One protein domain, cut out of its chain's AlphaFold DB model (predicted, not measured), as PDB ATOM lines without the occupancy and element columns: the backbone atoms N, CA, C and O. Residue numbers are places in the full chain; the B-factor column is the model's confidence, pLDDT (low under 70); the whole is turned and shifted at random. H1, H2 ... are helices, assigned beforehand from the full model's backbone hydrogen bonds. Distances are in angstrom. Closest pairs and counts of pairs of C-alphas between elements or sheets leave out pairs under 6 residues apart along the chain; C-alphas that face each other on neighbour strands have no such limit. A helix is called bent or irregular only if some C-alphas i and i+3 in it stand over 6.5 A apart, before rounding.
ATOM      1  N   ASP A  74     -10.074   8.028  -6.720       77.75
ATOM      2  CA  ASP A  74      -9.682   6.752  -7.335       77.75
ATOM      3  C   ASP A  74     -10.916   5.937  -7.764       77.75
ATOM      4  O   ASP A  74     -11.035   5.552  -8.928       77.75
ATOM      5  N   ASP A  75     -11.914   5.821  -6.879       77.69
ATOM      6  CA  ASP A  75     -13.194   5.160  -7.170       77.69
ATOM      7  C   ASP A  75     -13.947   5.836  -8.325       77.69
ATOM      8  O   ASP A  75     -14.511   5.175  -9.206       77.69
ATOM      9  N   PHE A  76     -13.919   7.171  -8.369       79.38
ATOM     10  CA  PHE A  76     -14.511   7.929  -9.466       79.38
ATOM     11  C   PHE A  76     -13.772   7.688 -10.789       79.38
ATOM     12  O   PHE A  76     -14.408   7.444 -11.817       79.38
ATOM     13  N   ALA A  77     -12.435   7.709 -10.778       82.44
ATOM     14  CA  ALA A  77     -11.628   7.430 -11.961       82.44
ATOM     15  C   ALA A  77     -11.868   6.005 -12.488       82.44
ATOM     16  O   ALA A  77     -12.027   5.817 -13.700       82.44
ATOM     17  N   ALA A  78     -11.972   5.016 -11.596       83.25
ATOM     18  CA  ALA A  78     -12.282   3.633 -11.941       83.25
ATOM     19  C   ALA A  78     -13.680   3.491 -12.575       83.25
ATOM     20  O   ALA A  78     -13.830   2.834 -13.611       83.25
ATOM     21  N   ALA A  79     -14.699   4.155 -12.019       85.44
ATOM     22  CA  ALA A  79     -16.056   4.149 -12.567       85.44
ATOM     23  C   ALA A  79     -16.133   4.807 -13.958       85.44
ATOM     24  O   ALA A  79     -16.755   4.261 -14.874       85.44
ATOM     25  N   VAL A  80     -15.459   5.947 -14.145       83.25
ATOM     26  CA  VAL A  80     -15.403   6.661 -15.433       83.25
ATOM     27  C   VAL A  80     -14.670   5.840 -16.492       83.25
ATOM     28  O   VAL A  80     -15.136   5.761 -17.632       83.25
ATOM     29  N   ARG A  81     -13.551   5.197 -16.132       83.44
ATOM     30  CA  ARG A  81     -12.805   4.297 -17.023       83.44
ATOM     31  C   ARG A  81     -13.709   3.166 -17.519       83.44
ATOM     32  O   ARG A  81     -13.831   2.991 -18.726       83.44
ATOM     33  N   LYS A  82     -14.414   2.491 -16.605       84.81
ATOM     34  CA  LYS A  82     -15.336   1.392 -16.924       84.81
ATOM     35  C   LYS A  82     -16.486   1.827 -17.842       84.81
ATOM     36  O   LYS A  82     -16.788   1.141 -18.811       84.81
ATOM     37  N   ALA A  83     -17.102   2.977 -17.569       80.50
ATOM     38  CA  ALA A  83     -18.174   3.517 -18.408       80.50
ATOM     39  C   ALA A  83     -17.681   3.931 -19.806       80.50
ATOM     40  O   ALA A  83     -18.407   3.791 -20.789       80.50
ATOM     41  N   SER A  84     -16.445   4.432 -19.900       78.00
ATOM     42  CA  SER A  84     -15.830   4.821 -21.175       78.00
ATOM     43  C   SER A  84     -15.539   3.611 -22.057       78.00
ATOM     44  O   SER A  84     -15.786   3.677 -23.260       78.00
ATOM     45  N   ASP A  85     -15.062   2.513 -21.466       81.31
ATOM     46  CA  ASP A  85     -14.834   1.259 -22.190       81.31
ATOM     47  C   ASP A  85     -16.159   0.702 -22.744       81.31
ATOM     48  O   ASP A  85     -16.229   0.321 -23.908       81.31
ATOM     49  N   GLU A  86     -17.248   0.761 -21.970       76.75
ATOM     50  CA  GLU A  86     -18.567   0.273 -22.408       76.75
ATOM     51  C   GLU A  86     -19.239   1.172 -23.467       76.75
ATOM     52  O   GLU A  86     -19.993   0.697 -24.322       76.75
ATOM     53  N   LEU A  87     -18.969   2.480 -23.435       69.12
ATOM     54  CA  LEU A  87     -19.474   3.431 -24.426       69.12
ATOM     55  C   LEU A  87     -18.656   3.401 -25.726       69.12
ATOM     56  O   LEU A  87     -19.201   3.665 -26.795       69.12
ATOM     57  N   GLY A  88     -17.370   3.045 -25.649       67.31
ATOM     58  CA  GLY A  88     -16.487   2.900 -26.805       67.31
ATOM     59  C   GLY A  88     -16.913   1.796 -27.784       67.31
ATOM     60  O   GLY A  88     -16.618   1.880 -28.977       67.31
ATOM     61  N   ASP A  89     -17.673   0.811 -27.317       69.81
ATOM     62  CA  ASP A  89     -18.167  -0.286 -28.155       69.81
ATOM     63  C   ASP A  89     -19.462   0.050 -28.922       69.81
ATOM     64  O   ASP A  89     -19.866  -0.705 -29.810       69.81
ATOM     65  N   ARG A  90     -20.130   1.181 -28.631       63.09
ATOM     66  CA  ARG A  90     -21.429   1.551 -29.230       63.09
ATOM     67  C   ARG A  90     -21.315   2.829 -30.075       63.09
ATOM     68  O   ARG A  90     -21.146   3.919 -29.548       63.09
ATOM     69  N   ASP A  91     -21.425   2.674 -31.398       63.66
ATOM     70  CA  ASP A  91     -21.610   3.715 -32.431       63.66
ATOM     71  C   ASP A  91     -20.834   5.046 -32.262       63.66
ATOM     72  O   ASP A  91     -21.332   6.083 -31.823       63.66
ATOM     73  N   GLN A  92     -19.590   5.032 -32.743       63.06
ATOM     74  CA  GLN A  92     -18.574   6.069 -32.543       63.06
ATOM     75  C   GLN A  92     -18.769   7.386 -33.328       63.06
ATOM     76  O   GLN A  92     -18.225   8.414 -32.933       63.06
ATOM     77  N   SER A  93     -19.499   7.428 -34.451       69.25
ATOM     78  CA  SER A  93     -19.315   8.543 -35.414       69.25
ATOM     79  C   SER A  93     -19.974   9.877 -35.019       69.25
ATOM     80  O   SER A  93     -19.400  10.944 -35.255       69.25
ATOM     81  N   MET A  94     -21.160   9.835 -34.403       68.50
ATOM     82  CA  MET A  94     -21.878  11.037 -33.953       68.50
ATOM     83  C   MET A  94     -21.463  11.437 -32.536       68.50
ATOM     84  O   MET A  94     -21.274  12.623 -32.261       68.50
ATOM     85  N   ALA A  95     -21.234  10.450 -31.666       76.19
ATOM     86  CA  ALA A  95     -20.747  10.674 -30.312       76.19
ATOM     87  C   ALA A  95     -19.330  11.271 -30.307       76.19
ATOM     88  O   ALA A  95     -19.092  12.243 -29.596       76.19
ATOM     89  N   ALA A  96     -18.412  10.791 -31.158       76.62
ATOM     90  CA  ALA A  96     -17.029  11.278 -31.176       76.62
ATOM     91  C   ALA A  96     -16.907  12.777 -31.487       76.62
ATOM     92  O   ALA A  96     -16.013  13.435 -30.956       76.62
ATOM     93  N   LYS A  97     -17.799  13.341 -32.315       79.56
ATOM     94  CA  LYS A  97     -17.800  14.785 -32.612       79.56
ATOM     95  C   LYS A  97     -18.209  15.607 -31.394       79.56
ATOM     96  O   LYS A  97     -17.518  16.557 -31.049       79.56
ATOM     97  N   VAL A  98     -19.282  15.203 -30.716       80.06
ATOM     98  CA  VAL A  98     -19.753  15.866 -29.490       80.06
ATOM     99  C   VAL A  98     -18.717  15.730 -28.375       80.06
ATOM    100  O   VAL A  98     -18.377  16.712 -27.723       80.06
ATOM    101  N   VAL A  99     -18.152  14.535 -28.200       83.56
ATOM    102  CA  VAL A  99     -17.105  14.264 -27.204       83.56
ATOM    103  C   VAL A  99     -15.854  15.096 -27.474       83.56
ATOM    104  O   VAL A  99     -15.267  15.624 -26.535       83.56
ATOM    105  N   ARG A 100     -15.448  15.271 -28.737       82.44
ATOM    106  CA  ARG A 100     -14.288  16.100 -29.094       82.44
ATOM    107  C   ARG A 100     -14.518  17.585 -28.822       82.44
ATOM    108  O   ARG A 100     -13.596  18.255 -28.357       82.44
ATOM    109  N   GLU A 101     -15.730  18.077 -29.057       85.25
ATOM    110  CA  GLU A 101     -16.111  19.454 -28.727       85.25
ATOM    111  C   GLU A 101     -16.061  19.685 -27.208       85.25
ATOM    112  O   GLU A 101     -15.460  20.646 -26.728       85.25
ATOM    113  N   VAL A 102     -16.609  18.740 -26.435       86.31
ATOM    114  CA  VAL A 102     -16.583  18.775 -24.965       86.31
ATOM    115  C   VAL A 102     -15.154  18.680 -24.429       86.31
ATOM    116  O   VAL A 102     -14.785  19.447 -23.542       86.31
ATOM    117  N   ALA A 103     -14.334  17.779 -24.974       85.25
ATOM    118  CA  ALA A 103     -12.941  17.610 -24.569       85.25
ATOM    119  C   ALA A 103     -12.122  18.885 -24.809       85.25
ATOM    120  O   ALA A 103     -11.359  19.292 -23.937       85.25
ATOM    121  N   SER A 104     -12.333  19.547 -25.951       86.31
ATOM    122  CA  SER A 104     -11.659  20.812 -26.271       86.31
ATOM    123  C   SER A 104     -12.049  21.910 -25.275       86.31
ATOM    124  O   SER A 104     -11.181  22.585 -24.724       86.31
ATOM    125  N   GLY A 105     -13.342  22.024 -24.950       84.88
ATOM    126  CA  GLY A 105     -13.819  22.956 -23.926       84.88
ATOM    127  C   GLY A 105     -13.285  22.649 -22.521       84.88
ATOM    128  O   GLY A 105     -12.979  23.569 -21.760       84.88
ATOM    129  N   LEU A 106     -13.126  21.369 -22.175       83.94
ATOM    130  CA  LEU A 106     -12.570  20.947 -20.888       83.94
ATOM    131  C   LEU A 106     -11.072  21.256 -20.779       83.94
ATOM    132  O   LEU A 106     -10.597  21.629 -19.708       83.94
ATOM    133  N   GLU A 107     -10.328  21.139 -21.878       84.19
ATOM    134  CA  GLU A 107      -8.904  21.464 -21.898       84.19
ATOM    135  C   GLU A 107      -8.660  22.968 -21.719       84.19
ATOM    136  O   GLU A 107      -7.785  23.377 -20.952       84.19
ATOM    137  N   ASP A 108      -9.494  23.799 -22.344       82.75
ATOM    138  CA  ASP A 108      -9.477  25.246 -22.132       82.75
ATOM    139  C   ASP A 108      -9.901  25.622 -20.710       82.75
ATOM    140  O   ASP A 108      -9.287  26.492 -20.084       82.75
ATOM    141  N   ALA A 109     -10.891  24.924 -20.147       82.06
ATOM    142  CA  ALA A 109     -11.277  25.096 -18.752       82.06
ATOM    143  C   ALA A 109     -10.128  24.731 -17.796       82.06
ATOM    144  O   ALA A 109      -9.827  25.514 -16.894       82.06
ATOM    145  N   SER A 110      -9.441  23.606 -18.023       83.31
ATOM    146  CA  SER A 110      -8.291  23.144 -17.233       83.31
ATOM    147  C   SER A 110      -7.123  24.132 -17.283       83.31
ATOM    148  O   SER A 110      -6.615  24.552 -16.240       83.31
ATOM    149  N   ARG A 111      -6.764  24.608 -18.485       82.00
ATOM    150  CA  ARG A 111      -5.765  25.677 -18.660       82.00
ATOM    151  C   ARG A 111      -6.167  26.958 -17.939       82.00
ATOM    152  O   ARG A 111      -5.312  27.621 -17.362       82.00
ATOM    153  N   SER A 112      -7.457  27.293 -17.934       73.81
ATOM    154  CA  SER A 112      -7.959  28.456 -17.202       73.81
ATOM    155  C   SER A 112      -7.941  28.267 -15.683       73.81
ATOM    156  O   SER A 112      -7.905  29.257 -14.963       73.81
ATOM    157  N   LEU A 113      -7.978  27.028 -15.186       73.25
ATOM    158  CA  LEU A 113      -7.985  26.707 -13.758       73.25
ATOM    159  C   LEU A 113      -6.580  26.769 -13.147       73.25
ATOM    160  O   LEU A 113      -6.422  27.115 -11.976       73.25
ATOM    161  N   HIS A 114      -5.559  26.458 -13.946       74.50
ATOM    162  CA  HIS A 114      -4.170  26.456 -13.510       74.50
ATOM    163  C   HIS A 114      -3.701  27.886 -13.177       74.50
ATOM    164  O   HIS A 114      -3.562  28.733 -14.056       74.50
ATOM    165  N   GLY A 115      -3.467  28.163 -11.891       73.81
ATOM    166  CA  GLY A 115      -2.963  29.457 -11.413       73.81
ATOM    167  C   GLY A 115      -4.026  30.524 -11.124       73.81
ATOM    168  O   GLY A 115      -3.665  31.680 -10.906       73.81
TER     169      GLY A 115
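AT A GLANCE: This is residues 74 to 115 of the 241 residues of an uncharacterized protein of Aurantimonas coralicida (UniProt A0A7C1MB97). Two helices, H1 and then the longer H2, make an open V. They meet near the corner at residues 89 to 91, and the space between the two arms is empty. The printed part has 42 residues with two named helices and no named strand, and its class is all helix. It is loose, with a radius of gyration of the C-alphas of 12.8 A, and flat, spanning 37 by 28 by 6 A.

IN THESE COORDINATES: H1 is residues 74 to 88, 21.0 A from first to last C-alpha. It begins at C-alpha 74 (-9.682, 6.752, -7.335) and ends at C-alpha 88 (-16.487, 2.900, -26.805). Residues 89 to 91 follow, and then H2, residues 92 to 113, 29.8 A long from first to last C-alpha. C-alpha 92 is at (-18.574, 6.069, -32.543) and C-alpha 113 at (-7.985, 26.707, -13.758). His 114 and Gly 115 come after it.

HOW THE PARTS SIT: H1 and H2 meet only through their link, a tight one of 3 residues. Residues 74 to 86 of H1 stand free. Residues 89 to 94, of which 92 to 94 belong to H2, stand free too, and so do residues 97 to 115, of which 97 to 113 belong to H2. In H1 every O i to N i+4 pair is within hydrogen-bond range; in H2 16 of 18 are. Neither helix is bent or irregular.

THE WHOLE: The two C-alphas farthest apart are those of Asp 91 and Gly 115, at 38.1 A. The C-alphas of Asp 74 and Gly 115, the first and last printed residues, are 24.0 A apart. The printed part has no cut and no long link. The mean pLDDT of the printed part of this model is 78.3, and residues 87 to 94 are under 70.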